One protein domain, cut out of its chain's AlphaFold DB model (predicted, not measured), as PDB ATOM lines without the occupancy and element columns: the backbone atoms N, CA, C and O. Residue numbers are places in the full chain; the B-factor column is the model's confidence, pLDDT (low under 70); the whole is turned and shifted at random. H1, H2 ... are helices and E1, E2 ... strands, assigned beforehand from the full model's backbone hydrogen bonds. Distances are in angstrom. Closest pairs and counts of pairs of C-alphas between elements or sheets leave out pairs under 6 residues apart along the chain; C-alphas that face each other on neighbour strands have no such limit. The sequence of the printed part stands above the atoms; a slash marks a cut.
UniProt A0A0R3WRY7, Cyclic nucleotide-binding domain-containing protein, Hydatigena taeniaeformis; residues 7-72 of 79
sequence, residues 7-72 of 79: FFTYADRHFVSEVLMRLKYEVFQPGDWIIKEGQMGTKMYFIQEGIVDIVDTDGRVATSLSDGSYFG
ATOM      1  N   PHE A   7     191.647 168.532 143.225       66.00
ATOM      2  CA  PHE A   7     191.854 169.203 144.510       66.00
ATOM      3  C   PHE A   7     191.782 168.247 145.714       66.00
ATOM      4  O   PHE A   7     192.505 168.427 146.691       66.00
ATOM      5  N   PHE A   8     190.950 167.200 145.652       68.75
ATOM      6  CA  PHE A   8     190.772 166.258 146.765       68.75
ATOM      7  C   PHE A   8     191.679 165.025 146.691       68.75
ATOM      8  O   PHE A   8     191.639 164.195 147.598       68.75
ATOM      9  N   THR A   9     192.509 164.884 145.654       67.31
ATOM     10  CA  THR A   9     193.301 163.663 145.414       67.31
ATOM     11  C   THR A   9     194.320 163.372 146.521       67.31
ATOM     12  O   THR A   9     194.585 162.205 146.807       67.31
ATOM     13  N   TYR A  10     194.850 164.404 147.182       69.06
ATOM     14  CA  TYR A  10     195.828 164.271 148.274       69.06
ATOM     15  C   TYR A  10     195.262 164.643 149.651       69.06
ATOM     16  O   TYR A  10     196.004 164.695 150.630       69.06
ATOM     17  N   ALA A  11     193.964 164.932 149.731       73.06
ATOM     18  CA  ALA A  11     193.336 165.380 150.962       73.06
ATOM     19  C   ALA A  11     192.993 164.202 151.887       73.06
ATOM     20  O   ALA A  11     192.672 163.100 151.436       73.06
ATOM     21  N   ASP A  12     193.037 164.445 153.199       82.50
ATOM     22  CA  ASP A  12     192.653 163.448 154.196       82.50
ATOM     23  C   ASP A  12     191.181 163.023 154.033       82.50
ATOM     24  O   ASP A  12     190.306 163.838 153.728       82.50
ATOM     25  N   ARG A  13     190.882 161.738 154.264       79.31
ATOM     26  CA  ARG A  13     189.527 161.201 154.049       79.31
ATOM     27  C   ARG A  13     188.479 161.841 154.960       79.31
ATOM     28  O   ARG A  13     187.335 161.974 154.525       79.31
ATOM     29  N   HIS A  14     188.825 162.221 156.193       82.94
ATOM     30  CA  HIS A  14     187.895 162.939 157.067       82.94
ATOM     31  C   HIS A  14     187.628 164.344 156.540       82.94
ATOM     32  O   HIS A  14     186.465 164.726 156.435       82.94
ATOM     33  N   PHE A  15     188.664 165.061 156.103       80.62
ATOM     34  CA  PHE A  15     188.492 166.378 155.487       80.62
ATOM     35  C   PHE A  15     187.587 166.318 154.250       80.62
ATOM     36  O   PHE A  15     186.637 167.091 154.131       80.62
ATOM     37  N   VAL A  16     187.823 165.352 153.358       80.69
ATOM     38  CA  VAL A  16     186.984 165.142 152.170       80.69
ATOM     39  C   VAL A  16     185.530 164.876 152.568       80.69
ATOM     40  O   VAL A  16     184.618 165.471 151.994       80.69
ATOM     41  N   SER A  17     185.299 164.028 153.575       81.69
ATOM     42  CA  SER A  17     183.952 163.737 154.075       81.69
ATOM     43  C   SER A  17     183.262 164.981 154.642       81.69
ATOM     44  O   SER A  17     182.094 165.218 154.341       81.69
ATOM     45  N   GLU A  18     183.963 165.797 155.430       83.75
ATOM     46  CA  GLU A  18     183.399 167.028 155.995       83.75
ATOM     47  C   GLU A  18     183.035 168.050 154.917       83.75
ATOM     48  O   GLU A  18     181.974 168.677 154.992       83.75
ATOM     49  N   VAL A  19     183.884 168.204 153.898       79.94
ATOM     50  CA  VAL A  19     183.605 169.101 152.773       79.94
ATOM     51  C   VAL A  19     182.378 168.617 152.007       79.94
ATOM     52  O   VAL A  19     181.471 169.409 151.758       79.94
ATOM     53  N   LEU A  20     182.291 167.317 151.710       79.81
ATOM     54  CA  LEU A  20     181.133 166.732 151.029       79.81
ATOM     55  C   LEU A  20     179.827 166.951 151.788       79.81
ATOM     56  O   LEU A  20     178.813 167.253 151.168       79.81
ATOM     57  N   MET A  21     179.851 166.840 153.116       83.00
ATOM     58  CA  MET A  21     178.670 167.083 153.951       83.00
ATOM     59  C   MET A  21     178.205 168.544 153.931       83.00
ATOM     60  O   MET A  21     177.046 168.820 154.238       83.00
ATOM     61  N   ARG A  22     179.094 169.485 153.597       82.94
ATOM     62  CA  ARG A  22     178.793 170.922 153.525       82.94
ATOM     63  C   ARG A  22     178.499 171.404 152.105       82.94
ATOM     64  O   ARG A  22     178.042 172.539 151.953       82.94
ATOM     65  N   LEU A  23     178.744 170.578 151.086       83.62
ATOM     66  CA  LEU A  23     178.429 170.919 149.704       83.62
ATOM     67  C   LEU A  23     176.921 171.085 149.526       83.62
ATOM     68  O   LEU A  23     176.115 170.280 149.990       83.62
ATOM     69  N   LYS A  24     176.553 172.148 148.813       85.38
ATOM     70  CA  LYS A  24     175.176 172.426 148.418       85.38
ATOM     71  C   LYS A  24     175.082 172.339 146.908       85.38
ATOM     72  O   LYS A  24     175.912 172.908 146.206       85.38
ATOM     73  N   TYR A  25     174.075 171.617 146.433       87.50
ATOM     74  CA  TYR A  25     173.769 171.554 145.014       87.50
ATOM     75  C   TYR A  25     173.075 172.856 144.596       87.50
ATOM     76  O   TYR A  25     172.023 173.195 145.139       87.50
ATOM     77  N   GLU A  26     173.680 173.587 143.664       90.62
ATOM     78  CA  GLU A  26     173.134 174.807 143.063       90.62
ATOM     79  C   GLU A  26     173.079 174.601 141.538       90.62
ATOM     80  O   GLU A  26     174.004 174.034 140.957       90.62
ATOM     81  N   VAL A  27     171.988 175.030 140.899       91.88
ATOM     82  CA  VAL A  27     171.797 174.958 139.441       91.88
ATOM     83  C   VAL A  27     171.723 176.374 138.896       91.88
ATOM     84  O   VAL A  27     170.970 177.190 139.424       91.88
ATOM     85  N   PHE A  28     172.462 176.630 137.822       92.56
ATOM     86  CA  PHE A  28     172.486 177.907 137.113       92.56
ATOM     87  C   PHE A  28     171.981 177.720 135.685       92.56
ATOM     88  O   PHE A  28     172.158 176.655 135.089       92.56
ATOM     89  N   GLN A  29     171.319 178.741 135.154       93.75
ATOM     90  CA  GLN A  29     170.835 178.764 133.778       93.75
ATOM     91  C   GLN A  29     171.872 179.413 132.848       93.75
ATOM     92  O   GLN A  29     172.724 180.183 133.301       93.75
ATOM     93  N   PRO A  30     171.802 179.152 131.529       92.19
ATOM     94  CA  PRO A  30     172.614 179.878 130.560       92.19
ATOM     95  C   PRO A  30     172.433 181.398 130.701       92.19
ATOM     96  O   PRO A  30     171.314 181.904 130.631       92.19
ATOM     97  N   GLY A  31     173.543 182.117 130.880       88.69
ATOM     98  CA  GLY A  31     173.564 183.573 131.069       88.69
ATOM     99  C   GLY A  31     173.549 184.044 132.529       88.69
ATOM    100  O   GLY A  31     173.698 185.245 132.766       88.69
ATOM    101  N   ASP A  32     173.415 183.141 133.504       92.31
ATOM    102  CA  ASP A  32     173.529 183.502 134.917       92.31
ATOM    103  C   ASP A  32     174.974 183.846 135.300       92.31
ATOM    104  O   ASP A  32     175.930 183.139 134.978       92.31
ATOM    105  N   TRP A  33     175.126 184.923 136.070       88.69
ATOM    106  CA  TRP A  33     176.403 185.299 136.667       88.69
ATOM    107  C   TRP A  33     176.587 184.601 138.011       88.69
ATOM    108  O   TRP A  33     175.904 184.941 138.978       88.69
ATOM    109  N   ILE A  34     177.538 183.668 138.084       90.06
ATOM    110  CA  ILE A  34     177.808 182.893 139.306       90.06
ATOM    111  C   ILE A  34     178.715 183.674 140.268       90.06
ATOM    112  O   ILE A  34     178.397 183.836 141.444       90.06
ATOM    113  N   ILE A  35     179.839 184.188 139.761       87.25
ATOM    114  CA  ILE A  35     180.787 185.029 140.501       87.25
ATOM    115  C   ILE A  35     181.044 186.291 139.685       87.25
ATOM    116  O   ILE A  35     181.118 186.242 138.459       87.25
ATOM    117  N   LYS A  36     181.179 187.422 140.374       84.94
ATOM    118  CA  LYS A  36     181.562 188.699 139.774       84.94
ATOM    119  C   LYS A  36     182.870 189.172 140.384       84.94
ATOM    120  O   LYS A  36     183.016 189.167 141.607       84.94
ATOM    121  N   GLU A  37     183.793 189.590 139.527       75.31
ATOM    122  CA  GLU A  37     185.055 190.192 139.947       75.31
ATOM    123  C   GLU A  37     184.808 191.405 140.862       75.31
ATOM    124  O   GLU A  37     183.816 192.126 140.723       75.31
ATOM    125  N   GLY A  38     185.683 191.596 141.851       72.12
ATOM    126  CA  GLY A  38     185.585 192.685 142.826       72.12
ATOM    127  C   GLY A  38     184.557 192.466 143.940       72.12
ATOM    128  O   GLY A  38     184.528 193.243 144.894       72.12
ATOM    129  N   GLN A  39     183.743 191.406 143.879       72.81
ATOM    130  CA  GLN A  39     182.922 190.993 145.015       72.81
ATOM    131  C   GLN A  39     183.713 190.068 145.934       72.81
ATOM    132  O   GLN A  39     184.494 189.231 145.487       72.81
ATOM    133  N   MET A  40     183.485 190.212 147.238       70.69
ATOM    134  CA  MET A  40     184.083 189.345 148.246       70.69
ATOM    135  C   MET A  40     183.623 187.897 148.024       70.69
ATOM    136  O   MET A  40     182.506 187.515 148.380       70.69
ATOM    137  N   GLY A  41     184.497 187.097 147.412       68.94
ATOM    138  CA  GLY A  41     184.279 185.678 147.176       68.94
ATOM    139  C   GLY A  41     184.289 184.919 148.497       68.94
ATOM    140  O   GLY A  41     185.299 184.868 149.188       68.94
ATOM    141  N   THR A  42     183.150 184.337 148.865       72.44
ATOM    142  CA  THR A  42     183.009 183.509 150.080       72.44
ATOM    143  C   THR A  42     182.652 182.059 149.764       72.44
ATOM    144  O   THR A  42     182.504 181.242 150.673       72.44
ATOM    145  N   LYS A  43     182.507 181.733 148.475       80.25
ATOM    146  CA  LYS A  43     182.100 180.421 147.981       80.25
ATOM    147  C   LYS A  43     183.037 179.955 146.876       80.25
ATOM    148  O   LYS A  43     183.355 180.722 145.974       80.25
ATOM    149  N   MET A  44     183.361 178.671 146.923       83.38
ATOM    150  CA  MET A  44     183.960 177.935 145.817       83.38
ATOM    151  C   MET A  44     182.923 176.987 145.211       83.38
ATOM    152  O   MET A  44     182.045 176.487 145.919       83.38
ATOM    153  N   TYR A  45     183.053 176.722 143.918       87.31
ATOM    154  CA  TYR A  45     182.133 175.895 143.148       87.31
ATOM    155  C   TYR A  45     182.884 174.761 142.457       87.31
ATOM    156  O   TYR A  45     184.001 174.949 141.978       87.31
ATOM    157  N   PHE A  46     182.242 173.595 142.382       86.88
ATOM    158  CA  PHE A  46     182.691 172.441 141.605       86.88
ATOM    159  C   PHE A  46     181.673 172.180 140.501       86.88
ATOM    160  O   PHE A  46     180.476 172.101 140.780       86.88
ATOM    161  N   ILE A  47     182.141 172.024 139.266       89.19
ATOM    162  CA  ILE A  47     181.271 171.764 138.121       89.19
ATOM    163  C   ILE A  47     181.013 170.263 138.064       89.19
ATOM    164  O   ILE A  47     181.909 169.471 137.774       89.19
ATOM    165  N   GLN A  48     179.786 169.864 138.394       87.25
ATOM    166  CA  GLN A  48     179.357 168.478 138.237       87.25
ATOM    167  C   GLN A  48     179.041 168.160 136.774       87.25
ATOM    168  O   GLN A  48     179.479 167.121 136.289       87.25
ATOM    169  N   GLU A  49     178.286 169.039 136.117       89.88
ATOM    170  CA  GLU A  49     177.857 168.928 134.725       89.88
ATOM    171  C   GLU A  49     177.593 170.339 134.174       89.88
ATOM    172  O   GLU A  49     176.927 171.143 134.835       89.88
ATOM    173  N   GLY A  50     178.116 170.643 132.989       91.94
ATOM    174  CA  GLY A  50     177.908 171.902 132.280       91.94
ATOM    175  C   GLY A  50     179.202 172.642 131.942       91.94
ATOM    176  O   GLY A  50     180.313 172.165 132.168       91.94
ATOM    177  N   ILE A  51     179.044 173.836 131.368       93.50
ATOM    178  CA  ILE A  51     180.150 174.707 130.962       93.50
ATOM    179  C   ILE A  51     179.954 176.077 131.607       93.50
ATOM    180  O   ILE A  51     178.853 176.629 131.578       93.50
ATOM    181  N   VAL A  52     181.023 176.613 132.187       93.38
ATOM    182  CA  VAL A  52     181.073 177.954 132.774       93.38
ATOM    183  C   VAL A  52     182.144 178.758 132.055       93.38
ATOM    184  O   VAL A  52     183.311 178.366 132.044       93.38
ATOM    185  N   ASP A  53     181.757 179.900 131.500       94.44
ATOM    186  CA  ASP A  53     182.694 180.833 130.884       94.44
ATOM    187  C   ASP A  53     183.266 181.790 131.932       94.44
ATOM    188  O   ASP A  53     182.540 182.418 132.706       94.44
ATOM    189  N   ILE A  54     184.590 181.913 131.937       90.56
ATOM    190  CA  ILE A  54     185.305 182.951 132.667       90.56
ATOM    191  C   ILE A  54     185.488 184.115 131.711       90.56
ATOM    192  O   ILE A  54     186.139 183.986 130.673       90.56
ATOM    193  N   VAL A  55     184.908 185.248 132.071       90.81
ATOM    194  CA  VAL A  55     184.912 186.462 131.262       90.81
ATOM    195  C   VAL A  55     185.716 187.554 131.947       90.81
ATOM    196  O   VAL A  55     185.684 187.676 133.173       90.81
ATOM    197  N   ASP A  56     186.458 188.320 131.153       87.69
ATOM    198  CA  ASP A  56     187.204 189.486 131.623       87.69
ATOM    199  C   ASP A  56     186.285 190.703 131.844       87.69
ATOM    200  O   ASP A  56     185.075 190.668 131.588       87.69
ATOM    201  N   THR A  57     186.864 191.812 132.308       84.31
ATOM    202  CA  THR A  57     186.135 193.069 132.539       84.31
ATOM    203  C   THR A  57     185.541 193.680 131.268       84.31
ATOM    204  O   THR A  57     184.611 194.480 131.360       84.31
ATOM    205  N   ASP A  58     186.047 193.297 130.093       87.38
ATOM    206  CA  ASP A  58     185.560 193.744 128.785       87.38
ATOM    207  C   ASP A  58     184.454 192.821 128.228       87.38
ATOM    208  O   ASP A  58     183.937 193.052 127.129       87.38
ATOM    209  N   GLY A  59     184.069 191.780 128.977       84.94
ATOM    210  CA  GLY A  59     183.040 190.812 128.603       84.94
ATOM    211  C   GLY A  59     183.511 189.757 127.600       84.94
ATOM    212  O   GLY A  59     182.680 189.079 126.990       84.94
ATOM    213  N   ARG A  60     184.825 189.608 127.396       90.94
ATOM    214  CA  ARG A  60     185.392 188.581 126.514       90.94
ATOM    215  C   ARG A  60     185.632 187.304 127.299       90.94
ATOM    216  O   ARG A  60     186.121 187.340 128.422       90.94
ATOM    217  N   VAL A  61     185.330 186.164 126.683       91.50
ATOM    218  CA  VAL A  61     185.610 184.851 127.273       91.50
ATOM    219  C   VAL A  61     187.120 184.618 127.274       91.50
ATOM    220  O   VAL A  61     187.734 184.479 126.216       91.50
ATOM    221  N   ALA A  62     187.712 184.589 128.464       89.69
ATOM    222  CA  ALA A  62     189.120 184.288 128.675       89.69
ATOM    223  C   ALA A  62     189.374 182.774 128.638       89.69
ATOM    224  O   ALA A  62     190.363 182.318 128.064       89.69
ATOM    225  N   THR A  63     188.481 181.989 129.246       92.06
ATOM    226  CA  THR A  63     188.511 180.521 129.216       92.06
ATOM    227  C   THR A  63     187.140 179.942 129.562       92.06
ATOM    228  O   THR A  63     186.289 180.650 130.098       92.06
ATOM    229  N   SER A  64     186.947 178.650 129.312       92.94
ATOM    230  CA  SER A  64     185.738 177.911 129.681       92.94
ATOM    231  C   SER A  64     186.116 176.705 130.537       92.94
ATOM    232  O   SER A  64     187.058 175.974 130.228       92.94
ATOM    233  N   LEU A  65     185.376 176.497 131.621       91.69
ATOM    234  CA  LEU A  65     185.538 175.377 132.540       91.69
ATOM    235  C   LEU A  65     184.386 174.395 132.348       91.69
ATOM    236  O   LEU A  65     183.235 174.807 132.233       91.69
ATOM    237  N   SER A  66     184.695 173.102 132.348       91.81
ATOM    238  CA  SER A  66     183.712 172.025 132.192       91.81
ATOM    239  C   SER A  66     183.697 171.089 133.401       91.81
ATOM    240  O   SER A  66     184.451 171.278 134.360       91.81
ATOM    241  N   ASP A  67     182.869 170.051 133.331       89.62
ATOM    242  CA  ASP A  67     182.749 168.946 134.284       89.62
ATOM    243  C   ASP A  67     184.087 168.546 134.933       89.62
ATOM    244  O   ASP A  67     185.098 168.340 134.258       89.62
ATOM    245  N   GLY A  68     184.095 168.431 136.263       84.25
ATOM    246  CA  GLY A  68     185.284 168.105 137.062       84.25
ATOM    247  C   GLY A  68     186.165 169.307 137.427       84.25
ATOM    248  O   GLY A  68     186.990 169.204 138.337       84.25
ATOM    249  N   SER A  69     185.960 170.461 136.788       86.81
ATOM    250  CA  SER A  69     186.659 171.706 137.126       86.81
ATOM    251  C   SER A  69     186.066 172.383 138.367       86.81
ATOM    252  O   SER A  69     184.977 172.045 138.839       86.81
ATOM    253  N   TYR A  70     186.779 173.373 138.902       86.00
ATOM    254  CA  TYR A  70     186.337 174.182 140.037       86.00
ATOM    255  C   TYR A  70     186.747 175.649 139.868       86.00
ATOM    256  O   TYR A  70     187.680 175.952 139.128       86.00
ATOM    257  N   PHE A  71     186.051 176.558 140.552       86.50
ATOM    258  CA  PHE A  71     186.333 178.000 140.534       86.50
ATOM    259  C   PHE A  71     185.881 178.690 141.837       86.50
ATOM    260  O   PHE A  71     185.219 178.080 142.677       86.50
ATOM    261  N   GLY A  72     186.261 179.958 142.036       81.62
ATOM    262  CA  GLY A  72     185.874 180.754 143.217       81.62
ATOM    263  C   GLY A  72     186.693 180.501 144.490       81.62
ATOM    264  O   GLY A  72     186.318 180.965 145.561       81.62
TER     265      GLY A  72
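Overview. This is residues 7 to 72 of the 79 residues of the protein "Cyclic nucleotide-binding domain-containing protein" of Hydatigena taeniaeformis (UniProt A0A0R3WRY7). What does the model look like? It has little regular structure: helix H1 lies at one end of an elongated outline, and a body mostly of loops, with the two-stranded hairpin E1 and E2, makes the other. What are its figures? The printed part has 66 residues, with H1, E1 and E2 in that order; its class is mixed, with only 21 residues in named elements. It is loose, with a radius of gyration of the C-alphas of 13.6 A and spans of 42 by 25 by 22 A.

Arrangement. Where is H1, residues 13 to 22? It is apart from E2, residues 61 to 66, and each of its O i to N i+4 pairs is within hydrogen-bond range. How does E1, residues 51 to 55, meet E2? They form an antiparallel hairpin at 157 degrees, with N 52 and O 65 2.9 A apart.

Along the chain. Where does H1 begin? C-alpha 13 is at (189.527, 161.201, 154.049), and H1 is 14.5 A long. Where does E2 end? C-alpha 66 is at (183.712, 172.025, 132.192); E1 measures 12.7 A and E2 13.9 A.

Size, cuts and confidence. Which link is long? H1 to E1, 28 residues. Is anything cut or uncertain? The printed part has no cut; residues 7 to 10 and 41 have pLDDT under 70.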